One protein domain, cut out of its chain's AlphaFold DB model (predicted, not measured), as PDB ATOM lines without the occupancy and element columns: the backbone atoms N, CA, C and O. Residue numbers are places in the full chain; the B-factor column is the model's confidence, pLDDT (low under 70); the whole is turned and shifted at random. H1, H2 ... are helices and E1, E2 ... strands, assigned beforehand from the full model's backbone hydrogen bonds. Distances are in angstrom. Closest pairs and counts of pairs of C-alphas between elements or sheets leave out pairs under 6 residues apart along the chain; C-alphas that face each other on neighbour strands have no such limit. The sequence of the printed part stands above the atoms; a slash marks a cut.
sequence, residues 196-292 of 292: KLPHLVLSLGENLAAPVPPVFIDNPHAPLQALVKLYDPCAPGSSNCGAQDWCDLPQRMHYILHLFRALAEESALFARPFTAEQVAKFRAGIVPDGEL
ATOM      1  N   LYS A 196     204.561 175.514 295.241       68.31
ATOM      2  CA  LYS A 196     205.671 174.606 295.527       68.31
ATOM      3  C   LYS A 196     205.168 173.446 296.387       68.31
ATOM      4  O   LYS A 196     204.609 173.648 297.458       68.31
ATOM      5  N   LEU A 197     205.383 172.239 295.895       68.62
ATOM      6  CA  LEU A 197     205.212 170.959 296.575       68.62
ATOM      7  C   LEU A 197     206.606 170.330 296.766       68.62
ATOM      8  O   LEU A 197     207.554 170.794 296.126       68.62
ATOM      9  N   PRO A 198     206.764 169.265 297.580       63.91
ATOM     10  CA  PRO A 198     208.082 168.714 297.921       63.91
ATOM     11  C   PRO A 198     209.018 168.457 296.726       63.91
ATOM     12  O   PRO A 198     210.223 168.676 296.825       63.91
ATOM     13  N   HIS A 199     208.475 168.033 295.580       69.94
ATOM     14  CA  HIS A 199     209.254 167.725 294.372       69.94
ATOM     15  C   HIS A 199     208.709 168.387 293.100       69.94
ATOM     16  O   HIS A 199     209.141 168.060 291.997       69.94
ATOM     17  N   LEU A 200     207.738 169.296 293.231       73.19
ATOM     18  CA  LEU A 200     207.020 169.872 292.095       73.19
ATOM     19  C   LEU A 200     206.827 171.368 292.298       73.19
ATOM     20  O   LEU A 200     206.421 171.820 293.364       73.19
ATOM     21  N   VAL A 201     207.076 172.137 291.248       78.12
ATOM     22  CA  VAL A 201     206.746 173.558 291.189       78.12
ATOM     23  C   VAL A 201     205.713 173.708 290.086       78.12
ATOM     24  O   VAL A 201     205.994 173.412 288.927       78.12
ATOM     25  N   LEU A 202     204.504 174.110 290.457       79.19
ATOM     26  CA  LEU A 202     203.367 174.201 289.551       79.19
ATOM     27  C   LEU A 202     203.008 175.663 289.320       79.19
ATOM     28  O   LEU A 202     202.924 176.433 290.273       79.19
ATOM     29  N   SER A 203     202.758 176.029 288.066       81.56
ATOM     30  CA  SER A 203     202.138 177.308 287.721       81.56
ATOM     31  C   SER A 203     200.632 177.107 287.631       81.56
ATOM     32  O   SER A 203     200.162 176.342 286.794       81.56
ATOM     33  N   LEU A 204     199.870 177.792 288.482       79.25
ATOM     34  CA  LEU A 204     198.414 177.622 288.561       79.25
ATOM     35  C   LEU A 204     197.678 178.150 287.312       79.25
ATOM     36  O   LEU A 204     196.521 177.802 287.077       79.25
ATOM     37  N   GLY A 205     198.352 178.978 286.506       78.75
ATOM     38  CA  GLY A 205     197.844 179.471 285.223       78.75
ATOM     39  C   GLY A 205     198.115 178.548 284.031       78.75
ATOM     40  O   GLY A 205     197.595 178.799 282.947       78.75
ATOM     41  N   GLU A 206     198.915 177.496 284.213       82.62
ATOM     42  CA  GLU A 206     199.249 176.525 283.169       82.62
ATOM     43  C   GLU A 206     198.490 175.216 283.385       82.62
ATOM     44  O   GLU A 206     198.052 174.896 284.491       82.62
ATOM     45  N   ASN A 207     198.330 174.430 282.321       85.69
ATOM     46  CA  ASN A 207     197.716 173.117 282.456       85.69
ATOM     47  C   ASN A 207     198.589 172.182 283.307       85.69
ATOM     48  O   ASN A 207     199.799 172.065 283.091       85.69
ATOM     49  N   LEU A 208     197.959 171.442 284.219       84.81
ATOM     50  CA  LEU A 208     198.632 170.402 284.981       84.81
ATOM     51  C   LEU A 208     198.898 169.193 284.075       84.81
ATOM     52  O   LEU A 208     197.994 168.427 283.754       84.81
ATOM     53  N   ALA A 209     200.158 168.986 283.697       80.12
ATOM     54  CA  ALA A 209     200.580 167.866 282.850       80.12
ATOM     55  C   ALA A 209     200.665 166.509 283.590       80.12
ATOM     56  O   ALA A 209     201.315 165.582 283.110       80.12
ATOM     57  N   ALA A 210     200.050 166.387 284.769       78.75
ATOM     58  CA  ALA A 210     200.091 165.169 285.568       78.75
ATOM     59  C   ALA A 210     198.973 164.198 285.138       78.75
ATOM     60  O   ALA A 210     197.816 164.616 285.011       78.75
ATOM     61  N   PRO A 211     199.288 162.911 284.904       80.56
ATOM     62  CA  PRO A 211     198.287 161.935 284.507       80.56
ATOM     63  C   PRO A 211     197.302 161.660 285.646       80.56
ATOM     64  O   PRO A 211     197.613 161.800 286.828       80.56
ATOM     65  N   VAL A 212     196.103 161.221 285.275       81.88
ATOM     66  CA  VAL A 212     195.114 160.736 286.240       81.88
ATOM     67  C   VAL A 212     195.557 159.364 286.749       81.88
ATOM     68  O   VAL A 212     195.801 158.485 285.918       81.88
ATOM     69  N   PRO A 213     195.631 159.147 288.073       85.38
ATOM     70  CA  PRO A 213     195.971 157.845 288.623       85.38
ATOM     71  C   PRO A 213     195.006 156.745 288.148       85.38
ATOM     72  O   PRO A 213     193.793 156.991 288.088       85.38
ATOM     73  N   PRO A 214     195.499 155.524 287.859       86.81
ATOM     74  CA  PRO A 214     194.670 154.426 287.358       86.81
ATOM     75  C   PRO A 214     193.462 154.088 288.236       86.81
ATOM     76  O   PRO A 214     192.432 153.684 287.712       86.81
ATOM     77  N   VAL A 215     193.547 154.312 289.553       87.88
ATOM     78  CA  VAL A 215     192.453 154.070 290.513       87.88
ATOM     79  C   VAL A 215     191.177 154.881 290.225       87.88
ATOM     80  O   VAL A 215     190.085 154.521 290.672       87.88
ATOM     81  N   PHE A 216     191.295 155.980 289.473       86.12
ATOM     82  CA  PHE A 216     190.161 156.813 289.067       86.12
ATOM     83  C   PHE A 216     189.719 156.583 287.620       86.12
ATOM     84  O   PHE A 216     188.687 157.125 287.219       86.12
ATOM     85  N   ILE A 217     190.468 155.803 286.837       80.31
ATOM     86  CA  ILE A 217     190.077 155.432 285.475       80.31
ATOM     87  C   ILE A 217     188.938 154.412 285.581       80.31
ATOM     88  O   ILE A 217     189.005 153.484 286.383       80.31
ATOM     89  N   ASP A 218     187.858 154.626 284.825       74.75
ATOM     90  CA  ASP A 218     186.658 153.773 284.803       74.75
ATOM     91  C   ASP A 218     185.953 153.573 286.162       74.75
ATOM     92  O   ASP A 218     185.145 152.662 286.325       74.75
ATOM     93  N   ASN A 219     186.204 154.448 287.142       74.56
ATOM     94  CA  ASN A 219     185.609 154.368 288.476       74.56
ATOM     95  C   ASN A 219     184.202 155.017 288.508       74.56
ATOM     96  O   ASN A 219     184.084 156.248 288.398       74.56
ATOM     97  N   PRO A 220     183.116 154.237 288.696       75.19
ATOM     98  CA  PRO A 220     181.745 154.728 288.587       75.19
ATOM     99  C   PRO A 220     181.227 155.394 289.874       75.19
ATOM    100  O   PRO A 220     180.014 155.456 290.076       75.19
ATOM    101  N   HIS A 221     182.097 155.891 290.762       91.19
ATOM    102  CA  HIS A 221     181.677 156.503 292.024       91.19
ATOM    103  C   HIS A 221     180.801 157.753 291.806       91.19
ATOM    104  O   HIS A 221     181.288 158.876 291.645       91.19
ATOM    105  N   ALA A 222     179.479 157.552 291.807       92.81
ATOM    106  CA  ALA A 222     178.501 158.540 291.359       92.81
ATOM    107  C   ALA A 222     178.578 159.892 292.097       92.81
ATOM    108  O   ALA A 222     178.527 160.923 291.421       92.81
ATOM    109  N   PRO A 223     178.764 159.948 293.433       93.94
ATOM    110  CA  PRO A 223     178.911 161.225 294.132       93.94
ATOM    111  C   PRO A 223     180.139 162.029 293.679       93.94
ATOM    112  O   PRO A 223     180.063 163.250 293.549       93.94
ATOM    113  N   LEU A 224     181.257 161.352 293.392       93.50
ATOM    114  CA  LEU A 224     182.460 162.010 292.877       93.50
ATOM    115  C   LEU A 224     182.232 162.491 291.441       93.50
ATOM    116  O   LEU A 224     182.518 163.645 291.141       93.50
ATOM    117  N   GLN A 225     181.656 161.647 290.579       91.44
ATOM    118  CA  GLN A 225     181.345 162.000 289.189       91.44
ATOM    119  C   GLN A 225     180.410 163.214 289.092       91.44
ATOM    120  O   GLN A 225     180.588 164.072 288.230       91.44
ATOM    121  N   ALA A 226     179.443 163.335 290.007       92.62
ATOM    122  CA  ALA A 226     178.566 164.500 290.080       92.62
ATOM    123  C   ALA A 226     179.336 165.799 290.375       92.62
ATOM    124  O   ALA A 226     179.051 166.827 289.763       92.62
ATOM    125  N   LEU A 227     180.324 165.756 291.277       92.88
ATOM    126  CA  LEU A 227     181.165 166.915 291.583       92.88
ATOM    127  C   LEU A 227     182.158 167.219 290.454       92.88
ATOM    128  O   LEU A 227     182.342 168.386 290.120       92.88
ATOM    129  N   VAL A 228     182.739 166.190 289.829       91.00
ATOM    130  CA  VAL A 228     183.597 166.346 288.643       91.00
ATOM    131  C   VAL A 228     182.835 167.048 287.530       91.00
ATOM    132  O   VAL A 228     183.291 168.070 287.044       91.00
ATOM    133  N   LYS A 229     181.616 166.603 287.213       90.12
ATOM    134  CA  LYS A 229     180.775 167.234 286.186       90.12
ATOM    135  C   LYS A 229     180.470 168.714 286.456       90.12
ATOM    136  O   LYS A 229     180.186 169.455 285.519       90.12
ATOM    137  N   LEU A 230     180.478 169.143 287.717       91.06
ATOM    138  CA  LEU A 230     180.206 170.532 288.082       91.06
ATOM    139  C   LEU A 230     181.405 171.459 287.827       91.06
ATOM    140  O   LEU A 230     181.197 172.632 287.526       91.06
ATOM    141  N   TYR A 231     182.633 170.949 287.961       91.00
ATOM    142  CA  TYR A 231     183.854 171.764 287.964       91.00
ATOM    143  C   TYR A 231     184.876 171.407 286.881       91.00
ATOM    144  O   TYR A 231     185.794 172.186 286.667       91.00
ATOM    145  N   ASP A 232     184.731 170.280 286.187       89.88
ATOM    146  CA  ASP A 232     185.542 169.901 285.029       89.88
ATOM    147  C   ASP A 232     184.704 170.073 283.747       89.88
ATOM    148  O   ASP A 232     183.882 169.210 283.418       89.88
ATOM    149  N   PRO A 233     184.842 171.208 283.036       84.50
ATOM    150  CA  PRO A 233     184.141 171.448 281.779       84.50
ATOM    151  C   PRO A 233     184.794 170.731 280.586       84.50
ATOM    152  O   PRO A 233     184.284 170.843 279.468       84.50
ATOM    153  N   CYS A 234     185.937 170.059 280.768       81.88
ATOM    154  CA  CYS A 234     186.681 169.471 279.664       81.88
ATOM    155  C   CYS A 234     186.001 168.194 279.151       81.88
ATOM    156  O   CYS A 234     185.398 167.418 279.891       81.88
ATOM    157  N   ALA A 235     186.120 167.951 277.843       74.94
ATOM    158  CA  ALA A 235     185.735 166.663 277.281       74.94
ATOM    159  C   ALA A 235     186.629 165.547 277.866       74.94
ATOM    160  O   ALA A 235     187.819 165.795 278.093       74.94
ATOM    161  N   PRO A 236     186.112 164.317 278.055       67.38
ATOM    162  CA  PRO A 236     186.917 163.197 278.535       67.38
ATOM    163  C   PRO A 236     188.211 163.030 277.724       67.38
ATOM    164  O   PRO A 236     188.176 162.981 276.496       67.38
ATOM    165  N   GLY A 237     189.355 162.962 278.410       64.38
ATOM    166  CA  GLY A 237     190.679 162.826 277.784       64.38
ATOM    167  C   GLY A 237     191.343 164.139 277.349       64.38
ATOM    168  O   GLY A 237     192.509 164.120 276.964       64.38
ATOM    169  N   SER A 238     190.653 165.278 277.453       70.06
ATOM    170  CA  SER A 238     191.251 166.611 277.349       70.06
ATOM    171  C   SER A 238     191.479 167.186 278.744       70.06
ATOM    172  O   SER A 238     190.660 166.996 279.639       70.06
ATOM    173  N   SER A 239     192.581 167.906 278.942       72.69
ATOM    174  CA  SER A 239     192.803 168.674 280.165       72.69
ATOM    175  C   SER A 239     193.432 170.013 279.810       72.69
ATOM    176  O   SER A 239     194.506 170.069 279.213       72.69
ATOM    177  N   ASN A 240     192.723 171.084 280.157       84.62
ATOM    178  CA  ASN A 240     193.273 172.428 280.265       84.62
ATOM    179  C   ASN A 240     192.746 173.054 281.557       84.62
ATOM    180  O   ASN A 240     191.791 173.829 281.541       84.62
ATOM    181  N   CYS A 241     193.321 172.643 282.685       85.94
ATOM    182  CA  CYS A 241     192.849 173.070 283.999       85.94
ATOM    183  C   CYS A 241     193.447 174.403 284.468       85.94
ATOM    184  O   CYS A 241     193.060 174.877 285.532       85.94
ATOM    185  N   GLY A 242     194.371 174.998 283.700       85.81
ATOM    186  CA  GLY A 242     195.005 176.276 284.025       85.81
ATOM    187  C   GLY A 242     193.969 177.386 284.211       85.81
ATOM    188  O   GLY A 242     193.125 177.615 283.342       85.81
ATOM    189  N   ALA A 243     194.020 178.068 285.353       83.31
ATOM    190  CA  ALA A 243     193.075 179.132 285.669       83.31
ATOM    191  C   ALA A 243     193.537 180.466 285.066       83.31
ATOM    192  O   ALA A 243     194.688 180.871 285.228       83.31
ATOM    193  N   GLN A 244     192.629 181.180 284.400       81.56
ATOM    194  CA  GLN A 244     192.913 182.513 283.852       81.56
ATOM    195  C   GLN A 244     192.649 183.606 284.893       81.56
ATOM    196  O   GLN A 244     193.435 184.543 285.016       81.56
ATOM    197  N   ASP A 245     191.576 183.451 285.673       81.31
ATOM    198  CA  ASP A 245     191.271 184.294 286.828       81.31
ATOM    199  C   ASP A 245     191.144 183.421 288.078       81.31
ATOM    200  O   ASP A 245     190.150 182.724 288.271       81.31
ATOM    201  N   TRP A 246     192.139 183.472 288.964       82.94
ATOM    202  CA  TRP A 246     192.082 182.710 290.212       82.94
ATOM    203  C   TRP A 246     191.036 183.235 291.195       82.94
ATOM    204  O   TRP A 246     190.665 182.522 292.125       82.94
ATOM    205  N   CYS A 247     190.518 184.452 291.011       85.81
ATOM    206  CA  CYS A 247     189.377 184.933 291.781       85.81
ATOM    207  C   CYS A 247     188.068 184.257 291.347       85.81
ATOM    208  O   CYS A 247     187.130 184.230 292.144       85.81
ATOM    209  N   ASP A 248     187.995 183.676 290.149       89.06
ATOM    210  CA  ASP A 248     186.840 182.908 289.692       89.06
ATOM    211  C   ASP A 248     186.823 181.523 290.359       89.06
ATOM    212  O   ASP A 248     187.713 180.692 290.167       89.06
ATOM    213  N   LEU A 249     185.818 181.282 291.208       90.94
ATOM    214  CA  LEU A 249     185.715 180.037 291.972       90.94
ATOM    215  C   LEU A 249     185.587 178.796 291.067       90.94
ATOM    216  O   LEU A 249     186.297 177.831 291.345       90.94
ATOM    217  N   PRO A 250     184.744 178.772 290.013       92.62
ATOM    218  CA  PRO A 250     184.699 177.645 289.084       92.62
ATOM    219  C   PRO A 250     186.058 177.297 288.464       92.62
ATOM    220  O   PRO A 250     186.461 176.139 288.534       92.62
ATOM    221  N   GLN A 251     186.797 178.277 287.931       89.94
ATOM    222  CA  GLN A 251     188.135 178.049 287.366       89.94
ATOM    223  C   GLN A 251     189.130 177.546 288.414       89.94
ATOM    224  O   GLN A 251     189.883 176.604 288.172       89.94
ATOM    225  N   ARG A 252     189.113 178.138 289.609       90.88
ATOM    226  CA  ARG A 252     189.983 177.720 290.708       90.88
ATOM    227  C   ARG A 252     189.692 176.289 291.155       90.88
ATOM    228  O   ARG A 252     190.610 175.493 291.340       90.88
ATOM    229  N   MET A 253     188.414 175.943 291.298       93.62
ATOM    230  CA  MET A 253     187.996 174.590 291.659       93.62
ATOM    231  C   MET A 253     188.276 173.579 290.548       93.62
ATOM    232  O   MET A 253     188.624 172.450 290.875       93.62
ATOM    233  N   HIS A 254     188.201 173.970 289.273       92.56
ATOM    234  CA  HIS A 254     188.647 173.144 288.150       92.56
ATOM    235  C   HIS A 254     190.127 172.765 288.313       92.56
ATOM    236  O   HIS A 254     190.462 171.581 288.313       92.56
ATOM    237  N   TYR A 255     191.009 173.738 288.571       89.88
ATOM    238  CA  TYR A 255     192.428 173.458 288.816       89.88
ATOM    239  C   TYR A 255     192.641 172.564 290.050       89.88
ATOM    240  O   TYR A 255     193.342 171.554 289.979       89.88
ATOM    241  N   ILE A 256     192.023 172.908 291.187       90.62
ATOM    242  CA  ILE A 256     192.166 172.158 292.450       90.62
ATOM    243  C   ILE A 256     191.673 170.717 292.296       90.62
ATOM    244  O   ILE A 256     192.299 169.799 292.826       90.62
ATOM    245  N   LEU A 257     190.593 170.500 291.543       92.06
ATOM    246  CA  LEU A 257     190.086 169.167 291.240       92.06
ATOM    247  C   LEU A 257     191.140 168.324 290.529       92.06
ATOM    248  O   LEU A 257     191.416 167.203 290.961       92.06
ATOM    249  N   HIS A 258     191.753 168.866 289.477       90.06
ATOM    250  CA  HIS A 258     192.807 168.173 288.740       90.06
ATOM    251  C   HIS A 258     194.035 167.929 289.612       90.06
ATOM    252  O   HIS A 258     194.564 166.820 289.605       90.06
ATOM    253  N   LEU A 259     194.442 168.916 290.414       88.69
ATOM    254  CA  LEU A 259     195.564 168.801 291.342       88.69
ATOM    255  C   LEU A 259     195.354 167.671 292.355       88.69
ATOM    256  O   LEU A 259     196.213 166.804 292.502       88.69
ATOM    257  N   PHE A 260     194.207 167.661 293.035       90.50
ATOM    258  CA  PHE A 260     193.906 166.654 294.051       90.50
ATOM    259  C   PHE A 260     193.749 165.270 293.432       90.50
ATOM    260  O   PHE A 260     194.193 164.293 294.025       90.50
ATOM    261  N   ARG A 261     193.159 165.176 292.233       89.12
ATOM    262  CA  ARG A 261     193.039 163.904 291.516       89.12
ATOM    263  C   ARG A 261     194.404 163.371 291.090       89.12
ATOM    264  O   ARG A 261     194.669 162.193 291.294       89.12
ATOM    265  N   ALA A 262     195.261 164.219 290.526       86.88
ATOM    266  CA  ALA A 262     196.586 163.838 290.041       86.88
ATOM    267  C   ALA A 262     197.529 163.389 291.166       86.88
ATOM    268  O   ALA A 262     198.312 162.465 290.981       86.88
ATOM    269  N   LEU A 263     197.439 164.030 292.335       86.00
ATOM    270  CA  LEU A 263     198.337 163.789 293.466       86.00
ATOM    271  C   LEU A 263     197.720 162.923 294.573       86.00
ATOM    272  O   LEU A 263     198.299 162.807 295.650       86.00
ATOM    273  N   ALA A 264     196.560 162.304 294.336       86.19
ATOM    274  CA  ALA A 264     195.849 161.532 295.360       86.19
ATOM    275  C   ALA A 264     196.659 160.347 295.919       86.19
ATOM    276  O   ALA A 264     196.454 159.953 297.064       86.19
ATOM    277  N   GLU A 265     197.559 159.782 295.110       85.81
ATOM    278  CA  GLU A 265     198.417 158.648 295.477       85.81
ATOM    279  C   GLU A 265     199.864 159.075 295.794       85.81
ATOM    280  O   GLU A 265     200.720 158.224 296.034       85.81
ATOM    281  N   GLU A 266     200.164 160.382 295.815       84.44
ATOM    282  CA  GLU A 266     201.524 160.879 296.035       84.44
ATOM    283  C   GLU A 266     201.949 160.714 297.502       84.44
ATOM    284  O   GLU A 266     201.610 161.509 298.383       84.44
ATOM    285  N   SER A 267     202.733 159.667 297.760       83.31
ATOM    286  CA  SER A 267     203.187 159.295 299.102       83.31
ATOM    287  C   SER A 267     204.013 160.385 299.801       83.31
ATOM    288  O   SER A 267     203.943 160.510 301.026       83.31
ATOM    289  N   ALA A 268     204.751 161.212 299.047       79.25
ATOM    290  CA  ALA A 268     205.574 162.279 299.615       79.25
ATOM    291  C   ALA A 268     204.740 163.341 300.356       79.25
ATOM    292  O   ALA A 268     205.231 163.956 301.301       79.25
ATOM    293  N   LEU A 269     203.463 163.519 299.991       76.81
ATOM    294  CA  LEU A 269     202.558 164.466 300.655       76.81
ATOM    295  C   LEU A 269     202.137 164.026 302.065       76.81
ATOM    296  O   LEU A 269     201.618 164.839 302.828       76.81
ATOM    297  N   PHE A 270     202.379 162.766 302.436       75.50
ATOM    298  CA  PHE A 270     202.123 162.256 303.787       75.50
ATOM    299  C   PHE A 270     203.330 162.409 304.722       75.50
ATOM    300  O   PHE A 270     203.221 162.147 305.925       75.50
ATOM    301  N   ALA A 271     204.488 162.823 304.196       78.88
ATOM    302  CA  ALA A 271     205.655 163.114 305.014       78.88
ATOM    303  C   ALA A 271     205.413 164.360 305.881       78.88
ATOM    304  O   ALA A 271     204.659 165.267 305.526       78.88
ATOM    305  N   ARG A 272     206.071 164.421 307.045       81.00
ATOM    306  CA  ARG A 272     206.007 165.623 307.884       81.00
ATOM    307  C   ARG A 272     206.688 166.779 307.143       81.00
ATOM    308  O   ARG A 272     207.856 166.623 306.796       81.00
ATOM    309  N   PRO A 273     206.017 167.931 306.971       74.81
ATOM    310  CA  PRO A 273     206.597 169.061 306.246       74.81
ATOM    311  C   PRO A 273     207.744 169.722 307.015       74.81
ATOM    312  O   PRO A 273     208.616 170.333 306.414       74.81
ATOM    313  N   PHE A 274     207.763 169.582 308.346       86.31
ATOM    314  CA  PHE A 274     208.753 170.209 309.214       86.31
ATOM    315  C   PHE A 274     209.357 169.209 310.197       86.31
ATOM    316  O   PHE A 274     208.681 168.313 310.720       86.31
ATOM    317  N   THR A 275     210.636 169.407 310.498       90.44
ATOM    318  CA  THR A 275     211.348 168.694 311.562       90.44
ATOM    319  C   THR A 275     210.829 169.098 312.947       90.44
ATOM    320  O   THR A 275     210.219 170.153 313.133       90.44
ATOM    321  N   ALA A 276     211.098 168.272 313.963       92.19
ATOM    322  CA  ALA A 276     210.713 168.583 315.341       92.19
ATOM    323  C   ALA A 276     211.343 169.895 315.850       92.19
ATOM    324  O   ALA A 276     210.701 170.632 316.598       92.19
ATOM    325  N   GLU A 277     212.567 170.209 315.413       92.75
ATOM    326  CA  GLU A 277     213.252 171.457 315.757       92.75
ATOM    327  C   GLU A 277     212.567 172.674 315.120       92.75
ATOM    328  O   GLU A 277     212.287 173.654 315.812       92.75
ATOM    329  N   GLN A 278     212.223 172.596 313.828       91.94
ATOM    330  CA  GLN A 278     211.470 173.649 313.140       91.94
ATOM    331  C   GLN A 278     210.120 173.903 313.828       91.94
ATOM    332  O   GLN A 278     209.767 175.048 314.101       91.94
ATOM    333  N   VAL A 279     209.400 172.840 314.211       90.56
ATOM    334  CA  VAL A 279     208.139 172.953 314.967       90.56
ATOM    335  C   VAL A 279     208.341 173.620 316.332       90.56
ATOM    336  O   VAL A 279     207.514 174.438 316.739       90.56
ATOM    337  N   ALA A 280     209.423 173.306 317.049       92.25
ATOM    338  CA  ALA A 280     209.731 173.943 318.328       92.25
ATOM    339  C   ALA A 280     210.004 175.449 318.167       92.25
ATOM    340  O   ALA A 280     209.476 176.247 318.943       92.25
ATOM    341  N   LYS A 281     210.748 175.842 317.125       91.56
ATOM    342  CA  LYS A 281     211.003 177.251 316.785       91.56
ATOM    343  C   LYS A 281     209.707 177.990 316.430       91.56
ATOM    344  O   LYS A 281     209.443 179.036 317.022       91.56
ATOM    345  N   PHE A 282     208.836 177.405 315.600       86.75
ATOM    346  CA  PHE A 282     207.524 177.994 315.294       86.75
ATOM    347  C   PHE A 282     206.683 178.246 316.551       86.75
ATOM    348  O   PHE A 282     206.104 179.319 316.704       86.75
ATOM    349  N   ARG A 283     206.650 177.291 317.494       88.75
ATOM    350  CA  ARG A 283     205.924 177.445 318.770       88.75
ATOM    351  C   ARG A 283     206.496 178.544 319.666       88.75
ATOM    352  O   ARG A 283     205.755 179.108 320.462       88.75
ATOM    353  N   ALA A 284     207.783 178.848 319.531       91.56
ATOM    354  CA  ALA A 284     208.440 179.955 320.217       91.56
ATOM    355  C   ALA A 284     208.279 181.305 319.488       91.56
ATOM    356  O   ALA A 284     208.809 182.309 319.958       91.56
ATOM    357  N   GLY A 285     207.573 181.347 318.349       88.12
ATOM    358  CA  GLY A 285     207.433 182.552 317.523       88.12
ATOM    359  C   GLY A 285     208.681 182.886 316.700       88.12
ATOM    360  O   GLY A 285     208.849 184.028 316.280       88.12
ATOM    361  N   ILE A 286     209.567 181.910 316.483       88.94
ATOM    362  CA  ILE A 286     210.831 182.068 315.758       88.94
ATOM    363  C   ILE A 286     210.700 181.415 314.379       88.94
ATOM    364  O   ILE A 286     210.271 180.264 314.274       88.94
ATOM    365  N   VAL A 287     211.105 182.128 313.324       86.56
ATOM    366  CA  VAL A 287     211.218 181.560 311.970       86.56
ATOM    367  C   VAL A 287     212.457 180.658 311.921       86.56
ATOM    368  O   VAL A 287     213.552 181.146 312.206       86.56
ATOM    369  N   PRO A 288     212.320 179.354 311.626       86.00
ATOM    370  CA  PRO A 288     213.451 178.443 311.630       86.00
ATOM    371  C   PRO A 288     214.273 178.512 310.340       86.00
ATOM    372  O   PRO A 288     213.748 178.811 309.273       86.00
ATOM    373  N   ASP A 289     215.559 178.177 310.443       83.75
ATOM    374  CA  ASP A 289     216.439 177.994 309.286       83.75
ATOM    375  C   ASP A 289     216.078 176.724 308.487       83.75
ATOM    376  O   ASP A 289     215.465 175.789 309.015       83.75
ATOM    377  N   GLY A 290     216.524 176.664 307.229       80.81
ATOM    378  CA  GLY A 290     216.346 175.512 306.336       80.81
ATOM    379  C   GLY A 290     215.218 175.686 305.318       80.81
ATOM    380  O   GLY A 290     214.745 176.795 305.079       80.81
ATOM    381  N   GLU A 291     214.824 174.585 304.676       75.25
ATOM    382  CA  GLU A 291     213.684 174.575 303.754       75.25
ATOM    383  C   GLU A 291     212.369 174.667 304.545       75.25
ATOM    384  O   GLU A 291     212.163 173.907 305.499       75.25
ATOM    385  N   LEU A 292     211.525 175.633 304.158       65.38
ATOM    386  CA  LEU A 292     210.201 175.922 304.718       65.38
ATOM    387  C   LEU A 292     209.116 175.774 303.650       65.38
ATOM    388  O   LEU A 292     209.417 176.079 302.469       65.38
TER     389      LEU A 292
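Overview. This is residues 196 to 292 of the 292 residues of an uncharacterized protein of candidate division KSB1 bacterium (UniProt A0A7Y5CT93). Picture a loose, elongated model with two helices, H1 and H2, touching at one end, a small helix H4 by itself at the other end, and a thin run of chain through the very short helix H3 between them. The short strand E1 lies on the side of H2 away from H1, and long loops make up much of the rest. The printed part has 97 residues with one named strand and four named helices, in the order E1, H1, H2, H3, H4. Its class is mostly helix, though just 40 residues are in named elements. The whole is loose, with a radius of gyration of the C-alphas of 17.0 A, and spans 49 by 30 by 23 A.

Arrangement. Start at Lys 196: residues 196 to 197 pair antiparallel with residues 200 to 201 of E1, residues 200 to 203, and E1 pairs with no named strand. Go on to H1, residues 222 to 231, and then to H2, residues 249 to 262. These two touch, with 6 pairs of C-alphas within 8 A, and the closest C-alphas are those of Tyr 231 and His 254, 5.0 A apart. They run opposite ways at a steep tilt of 49 degrees, centre to centre 12.0 A. E1 is apart from H1 and from H2. Next come H3, residues 267 to 270, and H4, residues 276 to 283; each touches no helix, and the two are apart from each other. In H1, H2 and H4 every O i to N i+4 pair is within hydrogen-bond range; H3 is too short for such a pair, and its one O i to N i+3 pair is within range.

Along the chain. Find C-alpha 200 at (207.020, 169.872, 292.095), where E1 begins; it measures 9.9 A from first to last C-alpha. H1 measures 14.7 A. Look for C-alpha 249 at (185.715, 180.037, 291.972), from which H2, the longest helix, runs 19.6 A to C-alpha 262. H3 measures 5.6 A. H4 measures 10.6 A and ends at C-alpha 283, (205.924, 177.445, 318.770).

Size, cuts and confidence. The two C-alphas farthest apart are those of Ala 235 and Ala 284, 50.4 A. The printed part has no cut and ends at Leu 292, the chain's last residue. The links E1 to H1, 18 residues, and H1 to H2, 17 residues, are long; those from H2 to H3 and H3 to H4 are tight. Residues 217 to 226, of which 222 to 226 belong to H1, stand free. The mean pLDDT of the printed part is 84.1, and residues 196 to 199, 236 to 237 and 292 are under 70.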